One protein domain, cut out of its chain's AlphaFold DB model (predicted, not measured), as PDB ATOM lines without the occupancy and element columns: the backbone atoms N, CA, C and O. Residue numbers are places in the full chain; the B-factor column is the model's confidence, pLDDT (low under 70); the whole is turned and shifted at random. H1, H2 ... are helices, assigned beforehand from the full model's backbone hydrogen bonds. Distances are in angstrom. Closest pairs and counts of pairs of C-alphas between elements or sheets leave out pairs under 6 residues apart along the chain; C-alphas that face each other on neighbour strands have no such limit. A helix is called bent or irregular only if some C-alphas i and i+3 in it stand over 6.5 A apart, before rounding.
ATOM      1  N   ASP A  12     343.545 341.388 391.742       73.31
ATOM      2  CA  ASP A  12     344.891 341.825 392.136       73.31
ATOM      3  C   ASP A  12     346.016 341.048 391.437       73.31
ATOM      4  O   ASP A  12     347.049 341.622 391.085       73.31
ATOM      5  N   HIS A  13     345.818 339.755 391.178       80.88
ATOM      6  CA  HIS A  13     346.779 338.948 390.430       80.88
ATOM      7  C   HIS A  13     346.825 339.381 388.961       80.88
ATOM      8  O   HIS A  13     347.909 339.593 388.421       80.88
ATOM      9  N   LEU A  14     345.659 339.615 388.348       77.81
ATOM     10  CA  LEU A  14     345.566 340.130 386.976       77.81
ATOM     11  C   LEU A  14     346.176 341.534 386.828       77.81
ATOM     12  O   LEU A  14     346.571 341.921 385.733       77.81
ATOM     13  N   ASN A  15     346.238 342.307 387.916       73.38
ATOM     14  CA  ASN A  15     346.878 343.625 387.953       73.38
ATOM     15  C   ASN A  15     348.400 343.559 388.157       73.38
ATOM     16  O   ASN A  15     349.089 344.547 387.899       73.38
ATOM     17  N   SER A  16     348.920 342.427 388.639       74.44
ATOM     18  CA  SER A  16     350.323 342.288 389.051       74.44
ATOM     19  C   SER A  16     351.173 341.463 388.092       74.44
ATOM     20  O   SER A  16     352.395 341.611 388.077       74.44
ATOM     21  N   PHE A  17     350.553 340.610 387.276       76.50
ATOM     22  CA  PHE A  17     351.258 339.684 386.398       76.50
ATOM     23  C   PHE A  17     350.771 339.788 384.956       76.50
ATOM     24  O   PHE A  17     349.599 340.024 384.674       76.50
ATOM     25  N   SER A  18     351.700 339.607 384.017       78.19
ATOM     26  CA  SER A  18     351.368 339.499 382.597       78.19
ATOM     27  C   SER A  18     350.894 338.085 382.275       78.19
ATOM     28  O   SER A  18     351.488 337.101 382.718       78.19
ATOM     29  N   HIS A  19     349.853 337.983 381.455       80.44
ATOM     30  CA  HIS A  19     349.261 336.717 381.043       80.44
ATOM     31  C   HIS A  19     349.237 336.629 379.520       80.44
ATOM     32  O   HIS A  19     348.884 337.591 378.850       80.44
ATOM     33  N   SER A  20     349.557 335.462 378.961       84.38
ATOM     34  CA  SER A  20     349.558 335.266 377.502       84.38
ATOM     35  C   SER A  20     348.171 335.429 376.869       84.38
ATOM     36  O   SER A  20     348.065 335.794 375.705       84.38
ATOM     37  N   ASN A  21     347.115 335.146 377.638       80.75
ATOM     38  CA  ASN A  21     345.740 335.042 377.142       80.75
ATOM     39  C   ASN A  21     344.848 336.208 377.594       80.75
ATOM     40  O   ASN A  21     343.642 336.183 377.355       80.75
ATOM     41  N   ILE A  22     345.413 337.197 378.289       80.62
ATOM     42  CA  ILE A  22     344.681 338.362 378.790       80.62
ATOM     43  C   ILE A  22     345.448 339.605 378.344       80.62
ATOM     44  O   ILE A  22     346.651 339.687 378.593       80.62
ATOM     45  N   PRO A  23     344.786 340.573 377.691       78.00
ATOM     46  CA  PRO A  23     345.426 341.824 377.328       78.00
ATOM     47  C   PRO A  23     346.017 342.522 378.556       78.00
ATOM     48  O   PRO A  23     345.355 342.644 379.586       78.00
ATOM     49  N   VAL A  24     347.243 343.034 378.418       73.25
ATOM     50  CA  VAL A  24     347.904 343.836 379.465       73.25
ATOM     51  C   VAL A  24     347.066 345.073 379.811       73.25
ATOM     52  O   VAL A  24     346.982 345.471 380.969       73.25
ATOM     53  N   ILE A  25     346.402 345.655 378.807       77.75
ATOM     54  CA  ILE A  25     345.506 346.802 378.956       77.75
ATOM     55  C   ILE A  25     344.062 346.318 378.800       77.75
ATOM     56  O   ILE A  25     343.667 345.853 377.730       77.75
ATOM     57  N   ARG A  26     343.274 346.441 379.871       84.94
ATOM     58  CA  ARG A  26     341.846 346.087 379.925       84.94
ATOM     59  C   ARG A  26     340.967 347.335 379.846       84.94
ATOM     60  O   ARG A  26     341.402 348.435 380.182       84.94
ATOM     61  N   LEU A  27     339.719 347.164 379.417       84.75
ATOM     62  CA  LEU A  27     338.736 348.248 379.340       84.75
ATOM     63  C   LEU A  27     338.311 348.689 380.741       84.75
ATOM     64  O   LEU A  27     338.205 347.864 381.636       84.75
ATOM     65  N   LEU A  28     337.995 349.962 380.958       83.44
ATOM     66  CA  LEU A  28     337.473 350.390 382.259       83.44
ATOM     67  C   LEU A  28     336.042 349.882 382.467       83.44
ATOM     68  O   LEU A  28     335.175 350.065 381.611       83.44
ATOM     69  N   CYS A  29     335.777 349.249 383.611       87.94
ATOM     70  CA  CYS A  29     334.418 348.872 383.979       87.94
ATOM     71  C   CYS A  29     333.607 350.115 384.362       87.94
ATOM     72  O   CYS A  29     333.975 350.840 385.285       87.94
ATOM     73  N   LYS A  30     332.442 350.304 383.732       86.19
ATOM     74  CA  LYS A  30     331.509 351.403 384.036       86.19
ATOM     75  C   LYS A  30     330.967 351.372 385.473       86.19
ATOM     76  O   LYS A  30     330.562 352.405 385.991       86.19
ATOM     77  N   HIS A  31     330.929 350.193 386.092       84.19
ATOM     78  CA  HIS A  31     330.320 349.980 387.406       84.19
ATOM     79  C   HIS A  31     331.336 349.884 388.552       84.19
ATOM     80  O   HIS A  31     330.904 349.751 389.690       84.19
ATOM     81  N   THR A  32     332.644 349.946 388.260       81.69
ATOM     82  CA  THR A  32     333.736 350.070 389.250       81.69
ATOM     83  C   THR A  32     333.542 349.209 390.512       81.69
ATOM     84  O   THR A  32     333.466 347.982 390.441       81.69
ATOM     85  N   ASP A  33     333.454 349.848 391.673       76.62
ATOM     86  CA  ASP A  33     333.202 349.296 392.999       76.62
ATOM     87  C   ASP A  33     331.861 348.560 393.120       76.62
ATOM     88  O   ASP A  33     331.793 347.544 393.812       76.62
ATOM     89  N   LYS A  34     330.828 349.016 392.406       83.25
ATOM     90  CA  LYS A  34     329.458 348.471 392.416       83.25
ATOM     91  C   LYS A  34     329.203 347.439 391.317       83.25
ATOM     92  O   LYS A  34     328.052 347.124 391.018       83.25
ATOM     93  N   CYS A  35     330.250 346.940 390.666       86.62
ATOM     94  CA  CYS A  35     330.095 345.945 389.619       86.62
ATOM     95  C   CYS A  35     329.652 344.594 390.207       86.62
ATOM     96  O   CYS A  35     330.336 344.008 391.046       86.62
ATOM     97  N   ASN A  36     328.520 344.077 389.726       89.75
ATOM     98  CA  ASN A  36     328.000 342.771 390.140       89.75
ATOM     99  C   ASN A  36     328.779 341.605 389.504       89.75
ATOM    100  O   ASN A  36     328.820 340.507 390.056       89.75
ATOM    101  N   ASP A  37     329.467 341.860 388.389       90.12
ATOM    102  CA  ASP A  37     330.215 340.862 387.619       90.12
ATOM    103  C   ASP A  37     331.663 340.674 388.099       90.12
ATOM    104  O   ASP A  37     332.474 340.037 387.429       90.12
ATOM    105  N   ARG A  38     332.021 341.168 389.293       83.44
ATOM    106  CA  ARG A  38     333.388 341.037 389.846       83.44
ATOM    107  C   ARG A  38     333.813 339.603 390.145       83.44
ATOM    108  O   ARG A  38     334.988 339.354 390.375       83.44
ATOM    109  N   ARG A  39     332.874 338.656 390.148       82.75
ATOM    110  CA  ARG A  39     333.159 337.218 390.277       82.75
ATOM    111  C   ARG A  39     333.167 336.490 388.934       82.75
ATOM    112  O   ARG A  39     333.464 335.302 388.900       82.75
ATOM    113  N   ASN A  40     332.834 337.175 387.840       86.44
ATOM    114  CA  ASN A  40     332.816 336.586 386.511       86.44
ATOM    115  C   ASN A  40     334.229 336.670 385.897       86.44
ATOM    116  O   ASN A  40     334.687 337.764 385.560       86.44
ATOM    117  N   PRO A  41     334.934 335.541 385.705       82.38
ATOM    118  CA  PRO A  41     336.307 335.551 385.201       82.38
ATOM    119  C   PRO A  41     336.404 336.122 383.780       82.38
ATOM    120  O   PRO A  41     337.384 336.782 383.442       82.38
ATOM    121  N   MET A  42     335.367 335.937 382.956       85.25
ATOM    122  CA  MET A  42     335.326 336.497 381.604       85.25
ATOM    123  C   MET A  42     335.171 338.022 381.624       85.25
ATOM    124  O   MET A  42     335.697 338.709 380.748       85.25
ATOM    125  N   HIS A  43     334.480 338.554 382.634       89.88
ATOM    126  CA  HIS A  43     334.385 339.991 382.868       89.88
ATOM    127  C   HIS A  43     335.727 340.558 383.335       89.88
ATOM    128  O   HIS A  43     336.228 341.499 382.729       89.88
ATOM    129  N   LEU A  44     336.365 339.933 384.329       85.56
ATOM    130  CA  LEU A  44     337.671 340.362 384.851       85.56
ATOM    131  C   LEU A  44     338.794 340.309 383.804       85.56
ATOM    132  O   LEU A  44     339.707 341.132 383.840       85.56
ATOM    133  N   ALA A  45     338.727 339.378 382.850       84.81
ATOM    134  CA  ALA A  45     339.681 339.311 381.744       84.81
ATOM    135  C   ALA A  45     339.553 340.493 380.767       84.81
ATOM    136  O   ALA A  45     340.527 340.862 380.115       84.81
ATOM    137  N   LYS A  46     338.363 341.094 380.648       86.62
ATOM    138  CA  LYS A  46     338.085 342.183 379.696       86.62
ATOM    139  C   LYS A  46     338.093 343.559 380.345       86.62
ATOM    140  O   LYS A  46     338.494 344.527 379.698       86.62
ATOM    141  N   PHE A  47     337.651 343.640 381.596       86.69
ATOM    142  CA  PHE A  47     337.394 344.888 382.291       86.69
ATOM    143  C   PHE A  47     338.253 345.040 383.550       86.69
ATOM    144  O   PHE A  47     338.445 344.101 384.319       86.69
ATOM    145  N   LEU A  48     338.750 346.255 383.754       84.81
ATOM    146  CA  LEU A  48     339.484 346.728 384.915       84.81
ATOM    147  C   LEU A  48     338.525 347.486 385.839       84.81
ATOM    148  O   LEU A  48     337.894 348.457 385.408       84.81
ATOM    149  N   HIS A  49     338.441 347.096 387.111       85.12
ATOM    150  CA  HIS A  49     337.757 347.889 388.131       85.12
ATOM    151  C   HIS A  49     338.793 348.726 388.865       85.12
ATOM    152  O   HIS A  49     339.533 348.244 389.722       85.12
ATOM    153  N   ILE A  50     338.835 350.014 388.541       73.62
ATOM    154  CA  ILE A  50     339.579 350.966 389.355       73.62
ATOM    155  C   ILE A  50     338.776 351.138 390.643       73.62
ATOM    156  O   ILE A  50     337.667 351.670 390.621       73.62
ATOM    157  N   ILE A  51     339.314 350.653 391.764       64.69
ATOM    158  CA  ILE A  51     338.807 351.005 393.090       64.69
ATOM    159  C   ILE A  51     339.197 352.467 393.280       64.69
ATOM    160  O   ILE A  51     340.320 352.793 393.659       64.69
ATOM    161  N   THR A  52     338.301 353.361 392.881       55.78
ATOM    162  CA  THR A  52     338.511 354.799 392.944       55.78
ATOM    163  C   THR A  52     338.734 355.214 394.389       55.78
ATOM    164  O   THR A  52     337.788 355.279 395.167       55.78
ATOM    165  N   TYR A  53     339.979 355.542 394.715       48.03
ATOM    166  CA  TYR A  53     340.264 356.561 395.718       48.03
ATOM    167  C   TYR A  53     341.313 357.583 395.289       48.03
ATOM    168  O   TYR A  53     341.487 358.548 396.021       48.03
ATOM    169  N   GLU A  54     341.958 357.459 394.123       45.22
ATOM    170  CA  GLU A  54     342.901 358.481 393.658       45.22
ATOM    171  C   GLU A  54     342.863 358.665 392.140       45.22
ATOM    172  O   GLU A  54     342.908 357.717 391.363       45.22
ATOM    173  N   VAL A  55     342.753 359.933 391.744       45.91
ATOM    174  CA  VAL A  55     342.648 360.451 390.370       45.91
ATOM    175  C   VAL A  55     344.002 360.399 389.638       45.91
ATOM    176  O   VAL A  55     344.098 360.710 388.456       45.91
ATOM    177  N   SER A  56     345.070 359.991 390.319       47.84
ATOM    178  CA  SER A  56     346.370 359.755 389.708       47.84
ATOM    179  C   SER A  56     346.421 358.306 389.226       47.84
ATOM    180  O   SER A  56     346.213 357.379 390.002       47.84
ATOM    181  N   GLY A  57     346.729 358.075 387.949       46.97
ATOM    182  CA  GLY A  57     346.969 356.737 387.380       46.97
ATOM    183  C   GLY A  57     348.192 356.006 387.965       46.97
ATOM    184  O   GLY A  57     348.810 355.190 387.291       46.97
ATOM    185  N   VAL A  58     348.579 356.325 389.200       52.78
ATOM    186  CA  VAL A  58     349.674 355.722 389.944       52.78
ATOM    187  C   VAL A  58     349.080 354.597 390.781       52.78
ATOM    188  O   VAL A  58     348.409 354.826 391.785       52.78
ATOM    189  N   VAL A  59     349.330 353.356 390.366       51.47
ATOM    190  CA  VAL A  59     348.939 352.169 391.134       51.47
ATOM    191  C   VAL A  59     349.542 352.266 392.539       51.47
ATOM    192  O   VAL A  59     350.763 352.360 392.696       51.47
ATOM    193  N   ARG A  60     348.693 352.231 393.578       46.59
ATOM    194  CA  ARG A  60     349.121 352.105 394.979       46.59
ATOM    195  C   ARG A  60     349.646 350.691 395.233       46.59
ATOM    196  O   ARG A  60     349.026 349.907 395.944       46.59
ATOM    197  N   TYR A  61     350.818 350.359 394.702       47.81
ATOM    198  CA  TYR A  61     351.603 349.281 395.289       47.81
ATOM    199  C   TYR A  61     352.067 349.761 396.670       47.81
ATOM    200  O   TYR A  61     352.992 350.562 396.781       47.81
ATOM    201  N   TYR A  62     351.357 349.340 397.720       52.62
ATOM    202  CA  TYR A  62     351.814 349.335 399.116       52.62
ATOM    203  C   TYR A  62     352.526 350.600 399.625       52.62
ATOM    204  O   TYR A  62     353.536 350.498 400.313       52.62
ATOM    205  N   ASN A  63     352.035 351.805 399.312       53.31
ATOM    206  CA  ASN A  63     352.688 353.054 399.737       53.31
ATOM    207  C   ASN A  63     354.175 353.168 399.331       53.31
ATOM    208  O   ASN A  63     354.878 354.022 399.868       53.31
ATOM    209  N   LEU A  64     354.661 352.375 398.366       57.16
ATOM    210  CA  LEU A  64     356.051 352.450 397.892       57.16
ATOM    211  C   LEU A  64     356.369 353.837 397.320       57.16
ATOM    212  O   LEU A  64     357.494 354.319 397.405       57.16
ATOM    213  N   ASN A  65     355.336 354.516 396.825       62.47
ATOM    214  CA  ASN A  65     355.424 355.856 396.266       62.47
ATOM    215  C   ASN A  65     355.104 356.971 397.279       62.47
ATOM    216  O   ASN A  65     355.112 358.137 396.902       62.47
ATOM    217  N   LYS A  66     354.828 356.656 398.557       63.62
ATOM    218  CA  LYS A  66     354.368 357.639 399.564       63.62
ATOM    219  C   LYS A  66     355.362 358.782 399.794       63.62
ATOM    220  O   LYS A  66     354.957 359.881 400.152       63.62
ATOM    221  N   ASN A  67     356.646 358.529 399.554       74.94
ATOM    222  CA  ASN A  67     357.717 359.514 399.702       74.94
ATOM    223  C   ASN A  67     358.268 360.003 398.351       74.94
ATOM    224  O   ASN A  67     359.284 360.694 398.317       74.94
ATOM    225  N   ILE A  68     357.628 359.640 397.235       75.12
ATOM    226  CA  ILE A  68     358.034 360.078 395.900       75.12
ATOM    227  C   ILE A  68     357.231 361.321 395.532       75.12
ATOM    228  O   ILE A  68     356.015 361.274 395.357       75.12
ATOM    229  N   ASN A  69     357.923 362.447 395.371       81.62
ATOM    230  CA  ASN A  69     357.317 363.666 394.860       81.62
ATOM    231  C   ASN A  69     357.399 363.676 393.326       81.62
ATOM    232  O   ASN A  69     358.378 364.141 392.744       81.62
ATOM    233  N   PHE A  70     356.367 363.138 392.675       79.88
ATOM    234  CA  PHE A  70     356.304 363.036 391.213       79.88
ATOM    235  C   PHE A  70     356.406 364.395 390.514       79.88
ATOM    236  O   PHE A  70     357.111 364.501 389.517       79.88
ATOM    237  N   VAL A  71     355.794 365.440 391.079       79.00
ATOM    238  CA  VAL A  71     355.860 366.807 390.537       79.00
ATOM    239  C   VAL A  71     357.294 367.333 390.575       79.00
ATOM    240  O   VAL A  71     357.799 367.872 389.593       79.00
ATOM    241  N   LEU A  72     357.999 367.136 391.692       83.25
ATOM    242  CA  LEU A  72     359.402 367.530 391.804       83.25
ATOM    243  C   LEU A  72     360.294 366.735 390.839       83.25
ATOM    244  O   LEU A  72     361.189 367.309 390.217       83.25
ATOM    245  N   ASN A  73     360.044 365.435 390.686       86.44
ATOM    246  CA  ASN A  73     360.779 364.583 389.751       86.44
ATOM    247  C   ASN A  73     360.573 365.021 388.298       86.44
ATOM    248  O   ASN A  73     361.536 365.078 387.529       86.44
ATOM    249  N   GLU A  74     359.347 365.375 387.926       83.75
ATOM    250  CA  GLU A  74     359.018 365.901 386.605       83.75
ATOM    251  C   GLU A  74     359.721 367.239 386.356       83.75
ATOM    252  O   GLU A  74     360.437 367.387 385.364       83.75
ATOM    253  N   LEU A  75     359.634 368.181 387.301       90.69
ATOM    254  CA  LEU A  75     360.328 369.469 387.211       90.69
ATOM    255  C   LEU A  75     361.845 369.301 387.066       90.69
ATOM    256  O   LEU A  75     362.482 370.004 386.278       90.69
ATOM    257  N   ASN A  76     362.439 368.369 387.811       93.38
ATOM    258  CA  ASN A  76     363.864 368.064 387.711       93.38
ATOM    259  C   ASN A  76     364.219 367.455 386.350       93.38
ATOM    260  O   ASN A  76     365.241 367.824 385.768       93.38
ATOM    261  N   SER A  77     363.360 366.588 385.816       90.00
ATOM    262  CA  SER A  77     363.531 365.983 384.493       90.00
ATOM    263  C   SER A  77     363.465 367.041 383.387       90.00
ATOM    264  O   SER A  77     364.376 367.121 382.562       90.00
ATOM    265  N   ILE A  78     362.473 367.936 383.428       87.62
ATOM    266  CA  ILE A  78     362.348 369.071 382.498       87.62
ATOM    267  C   ILE A  78     363.593 369.960 382.561       87.62
ATOM    268  O   ILE A  78     364.151 370.319 381.521       87.62
ATOM    269  N   LYS A  79     364.082 370.293 383.765       93.00
ATOM    270  CA  LYS A  79     365.311 371.088 383.936       93.00
ATOM    271  C   LYS A  79     366.534 370.389 383.344       93.00
ATOM    272  O   LYS A  79     367.348 371.048 382.696       93.00
ATOM    273  N   ALA A  80     366.677 369.083 383.561       91.81
ATOM    274  CA  ALA A  80     367.792 368.301 383.034       91.81
ATOM    275  C   ALA A  80     367.775 368.259 381.499       91.81
ATOM    276  O   ALA A  80     368.794 368.561 380.876       91.81
ATOM    277  N   ILE A  81     366.611 367.985 380.901       88.06
ATOM    278  CA  ILE A  81     366.411 368.005 379.446       88.06
ATOM    279  C   ILE A  81     366.706 369.400 378.894       88.06
ATOM    280  O   ILE A  81     367.510 369.540 377.978       88.06
ATOM    281  N   THR A  82     366.144 370.448 379.498       89.50
ATOM    282  CA  THR A  82     366.370 371.840 379.076       89.50
ATOM    283  C   THR A  82     367.854 372.200 379.100       89.50
ATOM    284  O   THR A  82     368.360 372.834 378.175       89.50
ATOM    285  N   ARG A  83     368.581 371.790 380.148       91.56
ATOM    286  CA  ARG A  83     370.030 372.003 380.240       91.56
ATOM    287  C   ARG A  83     370.764 371.270 379.121       91.56
ATOM    288  O   ARG A  83     371.626 371.869 378.493       91.56
ATOM    289  N   TYR A  84     370.422 370.009 378.875       89.50
ATOM    290  CA  TYR A  84     371.041 369.199 377.829       89.50
ATOM    291  C   TYR A  84     370.804 369.772 376.423       89.50
ATOM    292  O   TYR A  84     371.739 369.910 375.643       89.50
ATOM    293  N   VAL A  85     369.573 370.183 376.116       88.19
ATOM    294  CA  VAL A  85     369.215 370.849 374.852       88.19
ATOM    295  C   VAL A  85     370.061 372.108 374.649       88.19
ATOM    296  O   VAL A  85     370.660 372.286 373.589       88.19
ATOM    297  N   LYS A  86     370.194 372.943 375.693       86.50
ATOM    298  CA  LYS A  86     371.043 374.145 375.660       86.50
ATOM    299  C   LYS A  86     372.516 373.818 375.416       86.50
ATOM    300  O   LYS A  86     373.151 374.490 374.610       86.50
ATOM    301  N   THR A  87     373.075 372.806 376.086       89.88
ATOM    302  CA  THR A  87     374.493 372.437 375.900       89.88
ATOM    303  C   THR A  87     374.770 371.831 374.530       89.88
ATOM    304  O   THR A  87     375.888 371.943 374.036       89.88
ATOM    305  N   LYS A  88     373.771 371.201 373.908       89.69
ATOM    306  CA  LYS A  88     373.873 370.638 372.559       89.69
ATOM    307  C   LYS A  88     373.497 371.613 371.443       89.69
ATOM    308  O   LYS A  88     373.571 371.211 370.287       89.69
ATOM    309  N   GLN A  89     373.133 372.859 371.775       84.38
ATOM    310  CA  GLN A  89     372.688 373.882 370.818       84.38
ATOM    311  C   GLN A  89     371.584 373.375 369.880       84.38
ATOM    312  O   GLN A  89     371.529 373.743 368.711       84.38
TER     313      GLN A  89
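Overview. This is residues 12 to 89 of the 100 residues of the protein "Hypothetical protein" of Rotaria sp. Silwood2 (UniProt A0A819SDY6). A long helix, H4, sticks out with residues 71 to 87 as an arm from a small body of loops with three short helices, H1, H2 and H3. The printed part has 78 residues with four named helices, H1 to H4 in chain order, and no named strand; it is all helix by class, though helices hold 33 residues. It is extended, with a radius of gyration of the C-alphas of 18.4 A and spans of 56 by 27 by 21 A.

Along the chain. H4, residues 70 to 87, runs 25.6 A from (356.304, 363.036, 391.213) to (374.493, 372.437, 375.900). H3 is residues 41 to 46, 8.8 A. H2 is residues 36 to 39, irregular, with C-alphas 36 and 39 7.6 A apart. H1, residues 12 to 16, 6.3 A, begins at (344.891, 341.825, 392.136).

Arrangement. H4 is apart from H1, H2 and H3. H2 and H3 only just touch, only at the corner, with 3 pairs of C-alphas within 8 A, the closest Asp 37 and His 43 at 6.4 A. H1 and H3 are close but not clearly touching, their closest C-alphas, Leu 14 and Ala 45, 7.9 A apart. Every O i to N i+4 pair is within hydrogen-bond range in H1 and H4, 1 of 2 in H3; H2 is too short for one.

Size, cuts and confidence. The C-alphas farthest apart, Asn 36 and Gln 89, are 57.8 A apart. The printed part has no cut. The links H1 to H2 and H3 to H4 are long. Residues 51 to 66 have pLDDT under 70.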